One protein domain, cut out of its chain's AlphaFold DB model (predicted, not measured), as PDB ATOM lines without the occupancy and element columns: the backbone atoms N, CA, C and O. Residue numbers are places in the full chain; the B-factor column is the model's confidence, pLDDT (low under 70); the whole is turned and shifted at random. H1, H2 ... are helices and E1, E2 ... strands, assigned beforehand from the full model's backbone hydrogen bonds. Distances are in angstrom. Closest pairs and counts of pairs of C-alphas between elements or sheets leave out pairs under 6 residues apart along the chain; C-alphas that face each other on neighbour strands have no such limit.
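AT A GLANCE: This is residues 34 to 137 and 335 to 369 of the 373 residues of the protein "CAP10 domain-containing protein" of Gonium pectorale (UniProt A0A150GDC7). Little regular structure: long loops make most of the body, with three helices spaced round them, H2 and H3 forming an L and the small antiparallel hairpin E1-E2 near H3. The 139 printed residues include H1 E1 E2 E3 H2 H3 in chain order; the class is mostly helix, but named elements hold only 51 residues. The whole is compact, radius of gyration of the C-alphas 15.3 A, spanning 47 by 35 by 32 A.

IN THESE COORDINATES: H1, residues 46 to 59, 20.3 A, begins at C-alpha 46 (29.460, 17.900, 61.822). E1 is residues 69 to 71, E2 74 to 76, E3 117 to 119. H2, 335 to 348, measures 19.8 A; H3, 354 to 367, 19.7 A, ends at C-alpha 367 (17.374, 4.438, 64.663).

HOW THE PARTS SIT: In the hairpin E1 and E2, N 69 and O 76 are 3.0 A apart. The closest C-alphas of E1 and H3 are Tyr 71 and Leu 358, 7.8 A. H2 and H3 are close but not clearly touching, about perpendicular at 88 degrees; their closest C-alphas, Lys 348 and Met 354, are 6.8 A apart. H1 and H2 are apart. E3 pairs with no named strand. In H1, H2 and H3 every O i to N i+4 pair is within hydrogen-bond range.

THE WHOLE: Residues 138 to 334 are not printed; C-alphas 137 and 335 are 13.7 A apart. The link E2 to E3 is long, 40 residues. Residues 89 and 91 to 99 have pLDDT under 70.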
ATOM      1  N   LEU A  34      29.246  37.581  65.991       98.12
ATOM      2  CA  LEU A  34      29.339  36.879  64.704       98.12
ATOM      3  C   LEU A  34      30.592  37.248  63.906       98.12
ATOM      4  O   LEU A  34      31.056  36.436  63.104       98.12
ATOM      5  N   ALA A  35      31.135  38.454  64.092       97.38
ATOM      6  CA  ALA A  35      32.213  39.000  63.269       97.38
ATOM      7  C   ALA A  35      33.431  38.062  63.098       97.38
ATOM      8  O   ALA A  35      33.877  37.912  61.958       97.38
ATOM      9  N   PRO A  36      33.928  37.353  64.136       96.25
ATOM     10  CA  PRO A  36      35.043  36.409  63.984       96.25
ATOM     11  C   PRO A  36      34.722  35.192  63.100       96.25
ATOM     12  O   PRO A  36      35.626  34.545  62.571       96.25
ATOM     13  N   TRP A  37      33.439  34.862  62.933       97.56
ATOM     14  CA  TRP A  37      32.978  33.670  62.219       97.56
ATOM     15  C   TRP A  37      32.610  33.941  60.769       97.56
ATOM     16  O   TRP A  37      32.715  33.035  59.947       97.56
ATOM     17  N   LEU A  38      32.214  35.172  60.428       97.19
ATOM     18  CA  LEU A  38      31.798  35.514  59.065       97.19
ATOM     19  C   LEU A  38      32.856  35.176  57.994       97.19
ATOM     20  O   LEU A  38      32.443  34.629  56.967       97.19
ATOM     21  N   PRO A  39      34.171  35.412  58.210       97.31
ATOM     22  CA  PRO A  39      35.220  35.033  57.259       97.31
ATOM     23  C   PRO A  39      35.513  33.528  57.209       97.31
ATOM     24  O   PRO A  39      36.168  33.068  56.280       97.31
ATOM     25  N   ARG A  40      35.061  32.759  58.207       96.06
ATOM     26  CA  ARG A  40      35.303  31.309  58.324       96.06
ATOM     27  C   ARG A  40      34.208  30.476  57.653       96.06
ATOM     28  O   ARG A  40      34.280  29.254  57.661       96.06
ATOM     29  N   ARG A  41      33.179  31.129  57.107       95.12
ATOM     30  CA  ARG A  41      32.041  30.463  56.471       95.12
ATOM     31  C   ARG A  41      32.402  29.865  55.102       95.12
ATOM     32  O   ARG A  41      33.224  30.441  54.391       95.12
ATOM     33  N   PRO A  42      31.702  28.795  54.680       97.00
ATOM     34  CA  PRO A  42      30.705  28.060  55.460       97.00
ATOM     35  C   PRO A  42      31.354  27.143  56.506       97.00
ATOM     36  O   PRO A  42      32.323  26.445  56.214       97.00
ATOM     37  N   LEU A  43      30.790  27.127  57.714       97.81
ATOM     38  CA  LEU A  43      31.113  26.129  58.734       97.81
ATOM     39  C   LEU A  43      30.449  24.789  58.382       97.81
ATOM     40  O   LEU A  43      29.499  24.760  57.593       97.81
ATOM     41  N   ARG A  44      30.928  23.692  58.980       97.88
ATOM     42  CA  ARG A  44      30.350  22.350  58.809       97.88
ATOM     43  C   ARG A  44      29.592  21.935  60.057       97.88
ATOM     44  O   ARG A  44      30.139  21.981  61.154       97.88
ATOM     45  N   ALA A  45      28.351  21.489  59.904       97.25
ATOM     46  CA  ALA A  45      27.510  21.130  61.044       97.25
ATOM     47  C   ALA A  45      28.078  19.939  61.842       97.25
ATOM     48  O   ALA A  45      27.970  19.898  63.068       97.25
ATOM     49  N   ASN A  46      28.775  19.017  61.170       97.19
ATOM     50  CA  ASN A  46      29.460  17.900  61.822       97.19
ATOM     51  C   ASN A  46      30.598  18.349  62.768       97.19
ATOM     52  O   ASN A  46      30.881  17.671  63.756       97.19
ATOM     53  N   ASP A  47      31.205  19.519  62.534       97.62
ATOM     54  CA  ASP A  47      32.249  20.054  63.417       97.62
ATOM     55  C   ASP A  47      31.697  20.431  64.803       97.62
ATOM     56  O   ASP A  47      32.457  20.463  65.772       97.62
ATOM     57  N   THR A  48      30.383  20.653  64.924       96.31
ATOM     58  CA  THR A  48      29.703  20.847  66.212       96.31
ATOM     59  C   THR A  48      29.750  19.588  67.072       96.31
ATOM     60  O   THR A  48      30.031  19.677  68.269       96.31
ATOM     61  N   LEU A  49      29.531  18.407  66.477       95.94
ATOM     62  CA  LEU A  49      29.637  17.135  67.199       95.94
ATOM     63  C   LEU A  49      31.079  16.877  67.630       95.94
ATOM     64  O   LEU A  49      31.324  16.587  68.798       95.94
ATOM     65  N   HIS A  50      32.037  17.075  66.721       96.50
ATOM     66  CA  HIS A  50      33.454  16.891  67.027       96.50
ATOM     67  C   HIS A  50      33.960  17.842  68.114       96.50
ATOM     68  O   HIS A  50      34.725  17.426  68.988       96.50
ATOM     69  N   LEU A  51      33.524  19.107  68.104       95.62
ATOM     70  CA  LEU A  51      33.864  20.048  69.166       95.62
ATOM     71  C   LEU A  51      33.298  19.579  70.512       95.62
ATOM     72  O   LEU A  51      34.039  19.541  71.496       95.62
ATOM     73  N   TYR A  52      32.024  19.176  70.554       94.69
ATOM     74  CA  TYR A  52      31.394  18.653  71.768       94.69
ATOM     75  C   TYR A  52      32.126  17.412  72.304       94.69
ATOM     76  O   TYR A  52      32.516  17.387  73.471       94.69
ATOM     77  N   GLU A  53      32.385  16.415  71.458       94.88
ATOM     78  CA  GLU A  53      33.111  15.193  71.826       94.88
ATOM     79  C   GLU A  53      34.514  15.509  72.358       94.88
ATOM     80  O   GLU A  53      34.921  14.987  73.396       94.88
ATOM     81  N   SER A  54      35.235  16.424  71.701       94.00
ATOM     82  CA  SER A  54      36.567  16.865  72.121       94.00
ATOM     83  C   SER A  54      36.561  17.568  73.481       94.00
ATOM     84  O   SER A  54      37.480  17.376  74.283       94.00
ATOM     85  N   LEU A  55      35.555  18.403  73.752       91.69
ATOM     86  CA  LEU A  55      35.402  19.083  75.040       91.69
ATOM     87  C   LEU A  55      35.053  18.081  76.144       91.69
ATOM     88  O   LEU A  55      35.658  18.112  77.218       91.69
ATOM     89  N   MET A  56      34.142  17.149  75.865       91.25
ATOM     90  CA  MET A  56      33.733  16.124  76.822       91.25
ATOM     91  C   MET A  56      34.856  15.140  77.146       91.25
ATOM     92  O   MET A  56      35.086  14.878  78.322       91.25
ATOM     93  N   ALA A  57      35.612  14.678  76.147       93.12
ATOM     94  CA  ALA A  57      36.749  13.780  76.350       93.12
ATOM     95  C   ALA A  57      37.877  14.420  77.176       93.12
ATOM     96  O   ALA A  57      38.592  13.731  77.900       93.12
ATOM     97  N   ARG A  58      38.055  15.744  77.078       90.38
ATOM     98  CA  ARG A  58      39.096  16.466  77.825       90.38
ATOM     99  C   ARG A  58      38.669  16.849  79.234       90.38
ATOM    100  O   ARG A  58      39.488  16.797  80.146       90.38
ATOM    101  N   HIS A  59      37.422  17.273  79.412       88.38
ATOM    102  CA  HIS A  59      37.001  17.951  80.639       88.38
ATOM    103  C   HIS A  59      35.969  17.174  81.454       88.38
ATOM    104  O   HIS A  59      35.904  17.376  82.661       88.38
ATOM    105  N   HIS A  60      35.193  16.283  80.831       88.56
ATOM    106  CA  HIS A  60      34.145  15.495  81.492       88.56
ATOM    107  C   HIS A  60      33.110  16.360  82.250       88.56
ATOM    108  O   HIS A  60      32.614  15.987  83.312       88.56
ATOM    109  N   LEU A  61      32.766  17.535  81.703       86.69
ATOM    110  CA  LEU A  61      31.886  18.526  82.341       86.69
ATOM    111  C   LEU A  61      30.450  18.477  81.788       86.69
ATOM    112  O   LEU A  61      30.008  19.381  81.079       86.69
ATOM    113  N   HIS A  62      29.702  17.434  82.156       83.69
ATOM    114  CA  HIS A  62      28.324  17.195  81.686       83.69
ATOM    115  C   HIS A  62      27.291  18.255  82.110       83.69
ATOM    116  O   HIS A  62      26.205  18.313  81.537       83.69
ATOM    117  N   SER A  63      27.613  19.077  83.112       82.44
ATOM    118  CA  SER A  63      26.775  20.202  83.556       82.44
ATOM    119  C   SER A  63      27.163  21.538  82.910       82.44
ATOM    120  O   SER A  63      26.571  22.560  83.243       82.44
ATOM    121  N   VAL A  64      28.197  21.564  82.061       84.12
ATOM    122  CA  VAL A  64      28.705  22.783  81.406       84.12
ATOM    123  C   VAL A  64      28.431  22.735  79.910       84.12
ATOM    124  O   VAL A  64      27.900  23.692  79.353       84.12
ATOM    125  N   PHE A  65      28.767  21.619  79.262       88.75
ATOM    126  CA  PHE A  65      28.550  21.453  77.831       88.75
ATOM    127  C   PHE A  65      27.303  20.625  77.574       88.75
ATOM    128  O   PHE A  65      27.207  19.469  77.984       88.75
ATOM    129  N   HIS A  66      26.374  21.213  76.830       90.44
ATOM    130  CA  HIS A  66      25.166  20.542  76.384       90.44
ATOM    131  C   HIS A  66      25.102  20.578  74.864       90.44
ATOM    132  O   HIS A  66      25.204  21.641  74.253       90.44
ATOM    133  N   LEU A  67      24.896  19.410  74.259       92.75
ATOM    134  CA  LEU A  67      24.517  19.316  72.859       92.75
ATOM    135  C   LEU A  67      22.993  19.416  72.763       92.75
ATOM    136  O   LEU A  67      22.274  18.629  73.384       92.75
ATOM    137  N   VAL A  68      22.512  20.380  71.984       93.19
ATOM    138  CA  VAL A  68      21.083  20.667  71.820       93.19
ATOM    139  C   VAL A  68      20.706  20.522  70.357       93.19
ATOM    140  O   VAL A  68      21.382  21.057  69.483       93.19
ATOM    141  N   LEU A  69      19.608  19.819  70.096       94.44
ATOM    142  CA  LEU A  69      19.005  19.711  68.774       94.44
ATOM    143  C   LEU A  69      17.679  20.471  68.771       94.44
ATOM    144  O   LEU A  69      16.800  20.178  69.577       94.44
ATOM    145  N   ILE A  70      17.524  21.413  67.844       94.00
ATOM    146  CA  ILE A  70      16.247  22.076  67.570       94.00
ATOM    147  C   ILE A  70      15.748  21.562  66.224       94.00
ATOM    148  O   ILE A  70      16.384  21.794  65.199       94.00
ATOM    149  N   TYR A  71      14.624  20.852  66.230       94.31
ATOM    150  CA  TYR A  71      14.049  20.247  65.030       94.31
ATOM    151  C   TYR A  71      12.523  20.329  65.085       94.31
ATOM    152  O   TYR A  71      11.934  20.058  66.130       94.31
ATOM    153  N   ASN A  72      11.877  20.752  63.993       92.06
ATOM    154  CA  ASN A  72      10.420  20.948  63.919       92.06
ATOM    155  C   ASN A  72       9.836  21.705  65.132       92.06
ATOM    156  O   ASN A  72       8.849  21.286  65.739       92.06
ATOM    157  N   ASN A  73      10.470  22.829  65.497       90.25
ATOM    158  CA  ASN A  73      10.091  23.694  66.626       90.25
ATOM    159  C   ASN A  73      10.083  22.996  68.001       90.25
ATOM    160  O   ASN A  73       9.382  23.426  68.917       90.25
ATOM    161  N   ARG A  74      10.858  21.919  68.161       91.06
ATOM    162  CA  ARG A  74      11.031  21.200  69.428       91.06
ATOM    163  C   ARG A  74      12.505  21.063  69.776       91.06
ATOM    164  O   ARG A  74      13.355  20.957  68.895       91.06
ATOM    165  N   ILE A  75      12.783  21.064  71.077       90.81
ATOM    166  CA  ILE A  75      14.121  20.876  71.636       90.81
ATOM    167  C   ILE A  75      14.303  19.401  71.991       90.81
ATOM    168  O   ILE A  75      13.439  18.791  72.620       90.81
ATOM    169  N   TYR A  76      15.451  18.856  71.611       92.12
ATOM    170  CA  TYR A  76      15.887  17.500  71.901       92.12
ATOM    171  C   TYR A  76      17.299  17.519  72.484       92.12
ATOM    172  O   TYR A  76      18.092  18.425  72.222       92.12
ATOM    173  N   TRP A  77      17.619  16.471  73.242       92.44
ATOM    174  CA  TRP A  77      18.891  16.299  73.942       92.44
ATOM    175  C   TRP A  77      19.565  15.004  73.454       92.44
ATOM    176  O   TRP A  77      19.324  13.936  74.022       92.44
ATOM    177  N   PRO A  78      20.375  15.051  72.378       91.25
ATOM    178  CA  PRO A  78      20.858  13.851  71.676       91.25
ATOM    179  C   PRO A  78      21.796  12.946  72.492       91.25
ATOM    180  O   PRO A  78      22.020  11.779  72.148       91.25
ATOM    181  N   THR A  79      22.362  13.497  73.565       89.00
ATOM    182  CA  THR A  79      23.327  12.858  74.471       89.00
ATOM    183  C   THR A  79      22.666  12.002  75.548       89.00
ATOM    184  O   THR A  79      23.360  11.319  76.298       89.00
ATOM    185  N   ARG A  80      21.332  12.011  75.631       86.19
ATOM    186  CA  ARG A  80      20.585  11.195  76.587       86.19
ATOM    187  C   ARG A  80      20.658   9.709  76.272       86.19
ATOM    188  O   ARG A  80      20.658   9.300  75.109       86.19
ATOM    189  N   THR A  81      20.641   8.914  77.336       83.69
ATOM    190  CA  THR A  81      20.506   7.455  77.277       83.69
ATOM    191  C   THR A  81      19.043   7.011  77.338       83.69
ATOM    192  O   THR A  81      18.687   5.995  76.749       83.69
ATOM    193  N   ASP A  82      18.170   7.786  77.984       85.44
ATOM    194  CA  ASP A  82      16.736   7.528  78.093       85.44
ATOM    195  C   ASP A  82      15.948   8.227  76.971       85.44
ATOM    196  O   ASP A  82      15.426   9.334  77.102       85.44
ATOM    197  N   VAL A  83      15.830   7.539  75.836       80.69
ATOM    198  CA  VAL A  83      15.261   8.056  74.572       80.69
ATOM    199  C   VAL A  83      13.816   8.584  74.643       80.69
ATOM    200  O   VAL A  83      13.347   9.219  73.699       80.69
ATOM    201  N   GLY A  84      13.091   8.313  75.734       76.94
ATOM    202  CA  GLY A  84      11.723   8.785  75.969       76.94
ATOM    203  C   GLY A  84      11.608  10.036  76.845       76.94
ATOM    204  O   GLY A  84      10.503  10.550  77.001       76.94
ATOM    205  N   GLY A  85      12.701  10.510  77.443       78.69
ATOM    206  CA  GLY A  85      12.657  11.646  78.357       78.69
ATOM    207  C   GLY A  85      12.611  13.006  77.650       78.69
ATOM    208  O   GLY A  85      13.082  13.169  76.523       78.69
ATOM    209  N   THR A  86      12.099  14.020  78.353       78.75
ATOM    210  CA  THR A  86      11.921  15.393  77.836       78.75
ATOM    211  C   THR A  86      12.982  16.403  78.308       78.75
ATOM    212  O   THR A  86      13.276  17.353  77.588       78.75
ATOM    213  N   GLU A  87      13.616  16.195  79.467       76.62
ATOM    214  CA  GLU A  87      14.616  17.113  80.060       76.62
ATOM    215  C   GLU A  87      16.040  16.547  80.159       76.62
ATOM    216  O   GLU A  87      16.206  15.394  80.534       76.62
ATOM    217  N   HIS A  88      17.085  17.330  79.883       75.31
ATOM    218  CA  HIS A  88      18.465  16.849  80.032       75.31
ATOM    219  C   HIS A  88      18.741  16.308  81.461       75.31
ATOM    220  O   HIS A  88      18.386  16.974  82.431       75.31
ATOM    221  N   PRO A  89      19.397  15.138  81.626       69.62
ATOM    222  CA  PRO A  89      19.557  14.465  82.926       69.62
ATOM    223  C   PRO A  89      20.453  15.227  83.910       69.62
ATOM    224  O   PRO A  89      20.368  15.028  85.119       69.62
ATOM    225  N   HIS A  90      21.311  16.106  83.396       75.31
ATOM    226  CA  HIS A  90      22.103  17.034  84.195       75.31
ATOM    227  C   HIS A  90      21.558  18.444  84.021       75.31
ATOM    228  O   HIS A  90      21.441  18.919  82.888       75.31
ATOM    229  N   LEU A  91      21.271  19.112  85.138       68.88
ATOM    230  CA  LEU A  91      20.962  20.535  85.138       68.88
ATOM    231  C   LEU A  91      22.180  21.308  84.625       68.88
ATOM    232  O   LEU A  91      23.298  21.091  85.101       68.88
ATOM    233  N   ALA A  92      21.951  22.214  83.676       67.56
ATOM    234  CA  ALA A  92      22.977  23.150  83.245       67.56
ATOM    235  C   ALA A  92      23.399  24.000  84.446       67.56
ATOM    236  O   ALA A  92      22.554  24.607  85.109       67.56
ATOM    237  N   SER A  93      24.697  24.037  84.741       62.62
ATOM    238  CA  SER A  93      25.224  24.913  85.777       62.62
ATOM    239  C   SER A  93      25.243  26.344  85.239       62.62
ATOM    240  O   SER A  93      26.028  26.636  84.335       62.62
ATOM    241  N   PRO A  94      24.445  27.279  85.792       53.09
ATOM    242  CA  PRO A  94      24.595  28.694  85.458       53.09
ATOM    243  C   PRO A  94      25.876  29.274  86.079       53.09
ATOM    244  O   PRO A  94      26.301  30.371  85.728       53.09
ATOM    245  N   TYR A  95      26.478  28.530  87.011       50.38
ATOM    246  CA  TYR A  95      27.737  28.816  87.672       50.38
ATOM    247  C   TYR A  95      28.807  27.950  87.020       50.38
ATOM    248  O   TYR A  95      29.337  27.012  87.620       50.38
ATOM    249  N   VAL A  96      29.121  28.222  85.755       49.72
ATOM    250  CA  VAL A  96      30.481  27.898  85.332       49.72
ATOM    251  C   VAL A  96      31.370  28.718  86.265       49.72
ATOM    252  O   VAL A  96      31.090  29.900  86.489       49.72
ATOM    253  N   SER A  97      32.357  28.060  86.885       43.59
ATOM    254  CA  SER A  97      33.435  28.693  87.653       43.59
ATOM    255  C   SER A  97      34.076  29.804  86.802       43.59
ATOM    256  O   SER A  97      33.640  30.046  85.681       43.59
ATOM    257  N   ALA A  98      35.082  30.533  87.278       46.25
ATOM    258  CA  ALA A  98      35.876  31.374  86.386       46.25
ATOM    259  C   ALA A  98      36.570  30.409  85.403       46.25
ATOM    260  O   ALA A  98      37.646  29.881  85.662       46.25
ATOM    261  N   GLY A  99      35.820  30.003  84.384       57.03
ATOM    262  CA  GLY A  99      36.039  28.813  83.598       57.03
ATOM    263  C   GLY A  99      36.994  29.179  82.486       57.03
ATOM    264  O   GLY A  99      37.028  30.339  82.068       57.03
ATOM    265  N   PRO A 100      37.811  28.228  82.021       70.38
ATOM    266  CA  PRO A 100      38.729  28.504  80.935       70.38
ATOM    267  C   PRO A 100      37.934  29.048  79.751       70.38
ATOM    268  O   PRO A 100      36.869  28.541  79.415       70.38
ATOM    269  N   ARG A 101      38.467  30.100  79.142       87.56
ATOM    270  CA  ARG A 101      37.935  30.735  77.942       87.56
ATOM    271  C   ARG A 101      37.910  29.719  76.794       87.56
ATOM    272  O   ARG A 101      38.912  29.523  76.102       87.56
ATOM    273  N   TRP A 102      36.804  28.978  76.688       88.38
ATOM    274  CA  TRP A 102      36.719  27.715  75.943       88.38
ATOM    275  C   TRP A 102      36.982  27.897  74.455       88.38
ATOM    276  O   TRP A 102      37.653  27.062  73.849       88.38
ATOM    277  N   CYS A 103      36.524  29.024  73.913       91.25
ATOM    278  CA  CYS A 103      36.793  29.455  72.552       91.25
ATOM    279  C   CYS A 103      37.513  30.809  72.500       91.25
ATOM    280  O   CYS A 103      37.225  31.641  71.634       91.25
ATOM    281  N   ALA A 104      38.498  31.008  73.386       93.06
ATOM    282  CA  ALA A 104      39.516  32.039  73.186       93.06
ATOM    283  C   ALA A 104      40.227  31.843  71.832       93.06
ATOM    284  O   ALA A 104      40.320  30.703  71.355       93.06
ATOM    285  N   PRO A 105      40.801  32.896  71.226       90.94
ATOM    286  CA  PRO A 105      41.436  32.796  69.909       90.94
ATOM    287  C   PRO A 105      42.536  31.728  69.845       90.94
ATOM    288  O   PRO A 105      42.635  30.983  68.870       90.94
ATOM    289  N   SER A 106      43.284  31.555  70.938       89.75
ATOM    290  CA  SER A 106      44.317  30.523  71.102       89.75
ATOM    291  C   SER A 106      43.799  29.073  71.071       89.75
ATOM    292  O   SER A 106      44.580  28.145  70.864       89.75
ATOM    293  N   ARG A 107      42.493  28.846  71.261       90.00
ATOM    294  CA  ARG A 107      41.867  27.509  71.263       90.00
ATOM    295  C   ARG A 107      41.429  27.038  69.882       90.00
ATOM    296  O   ARG A 107      41.190  25.844  69.721       90.00
ATOM    297  N   ASN A 108      41.332  27.952  68.913       90.56
ATOM    298  CA  ASN A 108      40.954  27.674  67.528       90.56
ATOM    299  C   ASN A 108      39.706  26.770  67.394       90.56
ATOM    300  O   ASN A 108      39.732  25.756  66.695       90.56
ATOM    301  N   CYS A 109      38.610  27.118  68.080       94.69
ATOM    302  CA  CYS A 109      37.347  26.384  67.957       94.69
ATOM    303  C   CYS A 109      36.883  26.322  66.494       94.69
ATOM    304  O   CYS A 109      36.980  27.314  65.764       94.69
ATOM    305  N   SER A 110      36.382  25.160  66.070       96.44
ATOM    306  CA  SER A 110      35.887  24.910  64.708       96.44
ATOM    307  C   SER A 110      34.540  25.582  64.437       96.44
ATOM    308  O   SER A 110      34.289  26.037  63.325       96.44
ATOM    309  N   VAL A 111      33.702  25.694  65.467       97.12
ATOM    310  CA  VAL A 111      32.379  26.328  65.436       97.12
ATOM    311  C   VAL A 111      32.174  27.178  66.695       97.12
ATOM    312  O   VAL A 111      32.840  26.918  67.705       97.12
ATOM    313  N   PRO A 112      31.278  28.183  66.676       96.25
ATOM    314  CA  PRO A 112      30.989  28.952  67.877       96.25
ATOM    315  C   PRO A 112      30.249  28.118  68.919       96.25
ATOM    316  O   PRO A 112      29.337  27.354  68.591       96.25
ATOM    317  N   LEU A 113      30.595  28.335  70.187       95.44
ATOM    318  CA  LEU A 113      29.762  27.943  71.321       95.44
ATOM    319  C   LEU A 113      28.677  29.000  71.559       95.44
ATOM    320  O   LEU A 113      28.892  30.183  71.292       95.44
ATOM    321  N   LEU A 114      27.525  28.569  72.077       94.88
ATOM    322  CA  LEU A 114      26.508  29.469  72.620       94.88
ATOM    323  C   LEU A 114      26.716  29.582  74.133       94.88
ATOM    324  O   LEU A 114      26.604  28.579  74.838       94.88
ATOM    325  N   SER A 115      26.986  30.789  74.625       92.75
ATOM    326  CA  SER A 115      27.352  31.029  76.029       92.75
ATOM    327  C   SER A 115      26.517  32.146  76.648       92.75
ATOM    328  O   SER A 115      26.034  33.037  75.959       92.75
ATOM    329  N   LEU A 116      26.326  32.121  77.969       91.62
ATOM    330  CA  LEU A 116      25.600  33.193  78.671       91.62
ATOM    331  C   LEU A 116      26.464  34.445  78.866       91.62
ATOM    332  O   LEU A 116      25.961  35.568  78.880       91.62
ATOM    333  N   ILE A 117      27.762  34.225  79.071       91.75
ATOM    334  CA  ILE A 117      28.768  35.230  79.399       91.75
ATOM    335  C   ILE A 117      30.059  34.837  78.686       91.75
ATOM    336  O   ILE A 117      30.365  33.648  78.592       91.75
ATOM    337  N   LYS A 118      30.830  35.826  78.233       92.25
ATOM    338  CA  LYS A 118      32.177  35.630  77.687       92.25
ATOM    339  C   LYS A 118      33.101  36.784  78.058       92.25
ATOM    340  O   LYS A 118      32.608  37.822  78.503       92.25
ATOM    341  N   SER A 119      34.406  36.616  77.862       92.56
ATOM    342  CA  SER A 119      35.392  37.678  78.074       92.56
ATOM    343  C   SER A 119      35.698  38.457  76.791       92.56
ATOM    344  O   SER A 119      35.802  37.881  75.706       92.56
ATOM    345  N   VAL A 120      35.888  39.769  76.927       93.12
ATOM    346  CA  VAL A 120      36.336  40.694  75.876       93.12
ATOM    347  C   VAL A 120      37.493  41.563  76.375       93.12
ATOM    348  O   VAL A 120      37.664  41.747  77.580       93.12
ATOM    349  N   GLY A 121      38.286  42.109  75.452       90.50
ATOM    350  CA  GLY A 121      39.421  42.982  75.762       90.50
ATOM    351  C   GLY A 121      40.613  42.257  76.393       90.50
ATOM    352  O   GLY A 121      41.449  42.884  77.042       90.50
ATOM    353  N   GLU A 122      40.686  40.937  76.238       89.62
ATOM    354  CA  GLU A 122      41.788  40.130  76.755       89.62
ATOM    355  C   GLU A 122      43.029  40.209  75.839       89.62
ATOM    356  O   GLU A 122      42.888  40.435  74.634       89.62
ATOM    357  N   PRO A 123      44.255  40.005  76.366       88.81
ATOM    358  CA  PRO A 123      45.489  40.208  75.596       88.81
ATOM    359  C   PRO A 123      45.628  39.350  74.330       88.81
ATOM    360  O   PRO A 123      46.242  39.795  73.365       88.81
ATOM    361  N   ASP A 124      45.078  38.131  74.320       90.25
ATOM    362  CA  ASP A 124      45.069  37.231  73.156       90.25
ATOM    363  C   ASP A 124      43.794  37.359  72.299       90.25
ATOM    364  O   ASP A 124      43.579  36.539  71.408       90.25
ATOM    365  N   GLY A 125      42.983  38.399  72.531       92.06
ATOM    366  CA  GLY A 125      41.746  38.717  71.812       92.06
ATOM    367  C   GLY A 125      40.480  38.240  72.529       92.06
ATOM    368  O   GLY A 125      40.553  37.579  73.558       92.06
ATOM    369  N   ASP A 126      39.311  38.584  71.989       94.31
ATOM    370  CA  ASP A 126      38.000  38.267  72.579       94.31
ATOM    371  C   ASP A 126      37.633  36.784  72.458       94.31
ATOM    372  O   ASP A 126      38.003  36.103  71.499       94.31
ATOM    373  N   ASP A 127      36.821  36.293  73.394       94.88
ATOM    374  CA  ASP A 127      36.164  34.997  73.238       94.88
ATOM    375  C   ASP A 127      35.233  34.994  72.023       94.88
ATOM    376  O   ASP A 127      34.455  35.926  71.779       94.88
ATOM    377  N   THR A 128      35.300  33.906  71.261       95.69
ATOM    378  CA  THR A 128      34.551  33.762  70.006       95.69
ATOM    379  C   THR A 128      33.153  33.173  70.207       95.69
ATOM    380  O   THR A 128      32.428  32.962  69.242       95.69
ATOM    381  N   ASP A 129      32.729  32.944  71.445       95.19
ATOM    382  CA  ASP A 129      31.376  32.515  71.791       95.19
ATOM    383  C   ASP A 129      30.312  33.509  71.282       95.19
ATOM    384  O   ASP A 129      30.498  34.731  71.320       95.19
ATOM    385  N   LEU A 130      29.169  32.977  70.846       96.69
ATOM    386  CA  LEU A 130      27.957  33.744  70.567       96.69
ATOM    387  C   LEU A 130      27.139  33.836  71.851       96.69
ATOM    388  O   LEU A 130      26.724  32.816  72.407       96.69
ATOM    389  N   LEU A 131      26.909  35.055  72.336       96.38
ATOM    390  CA  LEU A 131      26.154  35.229  73.567       96.38
ATOM    391  C   LEU A 131      24.669  34.962  73.338       96.38
ATOM    392  O   LEU A 131      24.087  35.446  72.371       96.38
ATOM    393  N   ILE A 132      24.042  34.237  74.263       95.56
ATOM    394  CA  ILE A 132      22.592  34.028  74.314       95.56
ATOM    395  C   ILE A 132      22.035  34.460  75.677       95.56
ATOM    396  O   ILE A 132      22.734  34.394  76.692       95.56
ATOM    397  N   PRO A 133      20.773  34.915  75.738       94.31
ATOM    398  CA  PRO A 133      20.180  35.357  76.988       94.31
ATOM    399  C   PRO A 133      19.925  34.189  77.940       94.31
ATOM    400  O   PRO A 133      19.472  33.116  77.546       94.31
ATOM    401  N   GLN A 134      20.119  34.444  79.233       88.62
ATOM    402  CA  GLN A 134      19.583  33.597  80.295       88.62
ATOM    403  C   GLN A 134      18.126  33.970  80.603       88.62
ATOM    404  O   GLN A 134      17.757  35.146  80.574       88.62
ATOM    405  N   PHE A 135      17.311  32.972  80.951       87.06
ATOM    406  CA  PHE A 135      15.890  33.151  81.287       87.06
ATOM    407  C   PHE A 135      15.581  32.950  82.779       87.06
ATOM    408  O   PHE A 135      14.441  33.135  83.193       87.06
ATOM    409  N   LEU A 136      16.585  32.609  83.594       78.44
ATOM    410  CA  LEU A 136      16.427  32.305  85.022       78.44
ATOM    411  C   LEU A 136      16.079  33.542  85.858       78.44
ATOM    412  O   LEU A 136      15.301  33.460  86.800       78.44
ATOM    413  N   ASN A 137      16.670  34.690  85.528       73.81
ATOM    414  CA  ASN A 137      16.654  35.893  86.358       73.81
ATOM    415  C   ASN A 137      16.048  37.085  85.605       73.81
ATOM    416  O   ASN A 137      16.714  38.079  85.306       73.81
ATOM    417  N   ALA A 335      12.321  40.808  74.636       92.56
ATOM    418  CA  ALA A 335      13.622  41.096  74.038       92.56
ATOM    419  C   ALA A 335      14.543  39.868  74.084       92.56
ATOM    420  O   ALA A 335      15.180  39.547  73.088       92.56
ATOM    421  N   ARG A 336      14.557  39.117  75.193       94.50
ATOM    422  CA  ARG A 336      15.324  37.862  75.291       94.50
ATOM    423  C   ARG A 336      14.855  36.816  74.286       94.50
ATOM    424  O   ARG A 336      15.682  36.190  73.635       94.50
ATOM    425  N   VAL A 337      13.542  36.630  74.138       94.12
ATOM    426  CA  VAL A 337      12.990  35.688  73.148       94.12
ATOM    427  C   VAL A 337      13.353  36.123  71.727       94.12
ATOM    428  O   VAL A 337      13.839  35.299  70.954       94.12
ATOM    429  N   ARG A 338      13.177  37.412  71.398       95.69
ATOM    430  CA  ARG A 338      13.523  37.967  70.080       95.69
ATOM    431  C   ARG A 338      15.014  37.794  69.781       95.69
ATOM    432  O   ARG A 338      15.359  37.253  68.739       95.69
ATOM    433  N   TYR A 339      15.886  38.149  70.725       97.88
ATOM    434  CA  TYR A 339      17.332  38.009  70.559       97.88
ATOM    435  C   TYR A 339      17.763  36.551  70.420       97.88
ATOM    436  O   TYR A 339      18.611  36.250  69.590       97.88
ATOM    437  N   LEU A 340      17.183  35.627  71.198       97.25
ATOM    438  CA  LEU A 340      17.479  34.201  71.053       97.25
ATOM    439  C   LEU A 340      17.091  33.697  69.657       97.25
ATOM    440  O   LEU A 340      17.862  32.961  69.048       97.25
ATOM    441  N   ALA A 341      15.929  34.102  69.139       96.88
ATOM    442  CA  ALA A 341      15.509  33.745  67.787       96.88
ATOM    443  C   ALA A 341      16.486  34.288  66.728       96.88
ATOM    444  O   ALA A 341      16.942  33.522  65.877       96.88
ATOM    445  N   ASP A 342      16.868  35.565  66.829       98.38
ATOM    446  CA  ASP A 342      17.840  36.197  65.929       98.38
ATOM    447  C   ASP A 342      19.217  35.511  66.010       98.38
ATOM    448  O   ASP A 342      19.833  35.219  64.983       98.38
ATOM    449  N   ALA A 343      19.682  35.184  67.220       98.38
ATOM    450  CA  ALA A 343      20.955  34.507  67.451       98.38
ATOM    451  C   ALA A 343      20.970  33.085  66.873       98.38
ATOM    452  O   ALA A 343      21.943  32.705  66.225       98.38
ATOM    453  N   LEU A 344      19.898  32.307  67.051       97.25
ATOM    454  CA  LEU A 344      19.785  30.955  66.491       97.25
ATOM    455  C   LEU A 344      19.675  30.973  64.961       97.25
ATOM    456  O   LEU A 344      20.289  30.140  64.292       97.25
ATOM    457  N   ALA A 345      18.937  31.932  64.397       97.69
ATOM    458  CA  ALA A 345      18.849  32.112  62.950       97.69
ATOM    459  C   ALA A 345      20.214  32.489  62.353       97.69
ATOM    460  O   ALA A 345      20.653  31.886  61.370       97.69
ATOM    461  N   ALA A 346      20.920  33.433  62.980       98.19
ATOM    462  CA  ALA A 346      22.254  33.834  62.556       98.19
ATOM    463  C   ALA A 346      23.284  32.706  62.724       98.19
ATOM    464  O   ALA A 346      24.101  32.503  61.828       98.19
ATOM    465  N   TYR A 347      23.205  31.936  63.817       97.81
ATOM    466  CA  TYR A 347      24.019  30.739  64.037       97.81
ATOM    467  C   TYR A 347      23.822  29.735  62.905       97.81
ATOM    468  O   TYR A 347      24.793  29.343  62.268       97.81
ATOM    469  N   LYS A 348      22.568  29.366  62.601       97.31
ATOM    470  CA  LYS A 348      22.236  28.445  61.505       97.31
ATOM    471  C   LYS A 348      22.830  28.926  60.176       97.31
ATOM    472  O   LYS A 348      23.404  28.128  59.444       97.31
ATOM    473  N   ALA A 349      22.751  30.227  59.893       97.88
ATOM    474  CA  ALA A 349      23.274  30.831  58.666       97.88
ATOM    475  C   ALA A 349      24.815  30.811  58.541       97.88
ATOM    476  O   ALA A 349      25.350  31.179  57.491       97.88
ATOM    477  N   LEU A 350      25.552  30.395  59.579       98.31
ATOM    478  CA  LEU A 350      26.995  30.148  59.477       98.31
ATOM    479  C   LEU A 350      27.319  28.846  58.725       98.31
ATOM    480  O   LEU A 350      28.446  28.689  58.255       98.31
ATOM    481  N   PHE A 351      26.353  27.938  58.596       98.25
ATOM    482  CA  PHE A 351      26.535  26.584  58.083       98.25
ATOM    483  C   PHE A 351      25.813  26.414  56.748       98.25
ATOM    484  O   PHE A 351      24.621  26.696  56.640       98.25
ATOM    485  N   ALA A 352      26.516  25.913  55.732       96.12
ATOM    486  CA  ALA A 352      25.886  25.606  54.443       96.12
ATOM    487  C   ALA A 352      25.160  24.250  54.451       96.12
ATOM    488  O   ALA A 352      24.253  24.031  53.654       96.12
ATOM    489  N   ASP A 353      25.564  23.343  55.342       97.88
ATOM    490  CA  ASP A 353      25.135  21.946  55.386       97.88
ATOM    491  C   ASP A 353      24.202  21.621  56.563       97.88
ATOM    492  O   ASP A 353      23.848  20.459  56.737       97.88
ATOM    493  N   MET A 354      23.779  22.612  57.360       96.75
ATOM    494  CA  MET A 354      23.005  22.365  58.587       96.75
ATOM    495  C   MET A 354      21.720  21.578  58.323       96.75
ATOM    496  O   MET A 354      21.497  20.565  58.967       96.75
ATOM    497  N   ASP A 355      20.889  22.000  57.371       96.12
ATOM    498  CA  ASP A 355      19.609  21.329  57.104       96.12
ATOM    499  C   ASP A 355      19.774  19.860  56.664       96.12
ATOM    500  O   ASP A 355      19.214  18.987  57.331       96.12
ATOM    501  N   PRO A 356      20.570  19.523  55.624       97.56
ATOM    502  CA  PRO A 356      20.780  18.121  55.261       97.56
ATOM    503  C   PRO A 356      21.481  17.313  56.365       97.56
ATOM    504  O   PRO A 356      21.164  16.138  56.553       97.56
ATOM    505  N   PHE A 357      22.390  17.929  57.130       97.56
ATOM    506  CA  PHE A 357      23.018  17.283  58.281       97.56
ATOM    507  C   PHE A 357      21.994  16.933  59.367       97.56
ATOM    508  O   PHE A 357      22.005  15.813  59.879       97.56
ATOM    509  N   LEU A 358      21.093  17.858  59.709       96.56
ATOM    510  CA  LEU A 358      20.059  17.633  60.717       96.56
ATOM    511  C   LEU A 358      19.111  16.505  60.305       96.56
ATOM    512  O   LEU A 358      18.799  15.664  61.143       96.56
ATOM    513  N   GLU A 359      18.715  16.425  59.033       97.06
ATOM    514  CA  GLU A 359      17.894  15.316  58.524       97.06
ATOM    515  C   GLU A 359      18.586  13.957  58.704       97.06
ATOM    516  O   GLU A 359      18.004  13.008  59.242       97.06
ATOM    517  N   GLN A 360      19.864  13.869  58.326       97.62
ATOM    518  CA  GLN A 360      20.655  12.656  58.517       97.62
ATOM    519  C   GLN A 360      20.800  12.306  60.006       97.62
ATOM    520  O   GLN A 360      20.606  11.150  60.398       97.62
ATOM    521  N   TYR A 361      21.125  13.290  60.844       97.00
ATOM    522  CA  TYR A 361      21.346  13.100  62.274       97.00
ATOM    523  C   TYR A 361      20.062  12.686  63.006       97.00
ATOM    524  O   TYR A 361      20.076  11.766  63.825       97.00
ATOM    525  N   VAL A 362      18.919  13.281  62.656       96.94
ATOM    526  CA  VAL A 362      17.601  12.867  63.156       96.94
ATOM    527  C   VAL A 362      17.294  11.425  62.751       96.94
ATOM    528  O   VAL A 362      16.820  10.655  63.586       96.94
ATOM    529  N   GLY A 363      17.616  11.017  61.519       97.19
ATOM    530  CA  GLY A 363      17.511   9.619  61.089       97.19
ATOM    531  C   GLY A 363      18.295   8.656  61.992       97.19
ATOM    532  O   GLY A 363      17.764   7.629  62.419       97.19
ATOM    533  N   GLN A 364      19.525   9.023  62.364       96.00
ATOM    534  CA  GLN A 364      20.356   8.244  63.294       96.00
ATOM    535  C   GLN A 364      19.758   8.195  64.708       96.00
ATOM    536  O   GLN A 364      19.758   7.144  65.349       96.00
ATOM    537  N   LEU A 365      19.211   9.309  65.204       95.06
ATOM    538  CA  LEU A 365      18.538   9.348  66.506       95.06
ATOM    539  C   LEU A 365      17.265   8.494  66.520       95.06
ATOM    540  O   LEU A 365      17.036   7.763  67.485       95.06
ATOM    541  N   ARG A 366      16.469   8.512  65.445       95.88
ATOM    542  CA  ARG A 366      15.302   7.628  65.288       95.88
ATOM    543  C   ARG A 366      15.719   6.154  65.298       95.88
ATOM    544  O   ARG A 366      15.097   5.363  66.001       95.88
ATOM    545  N   ALA A 367      16.814   5.794  64.620       95.94
ATOM    546  CA  ALA A 367      17.374   4.438  64.663       95.94
ATOM    547  C   ALA A 367      17.854   4.025  66.071       95.94
ATOM    548  O   ALA A 367      17.777   2.853  66.431       95.94
ATOM    549  N   ARG A 368      18.287   4.989  66.896       93.56
ATOM    550  CA  ARG A 368      18.593   4.792  68.326       93.56
ATOM    551  C   ARG A 368      17.346   4.718  69.223       93.56
ATOM    552  O   ARG A 368      17.492   4.465  70.414       93.56
ATOM    553  N   GLY A 369      16.143   4.942  68.689       93.62
ATOM    554  CA  GLY A 369      14.872   4.854  69.417       93.62
ATOM    555  C   GLY A 369      14.264   6.190  69.861       93.62
ATOM    556  O   GLY A 369      13.239   6.182  70.544       93.62
TER     557      GLY A 369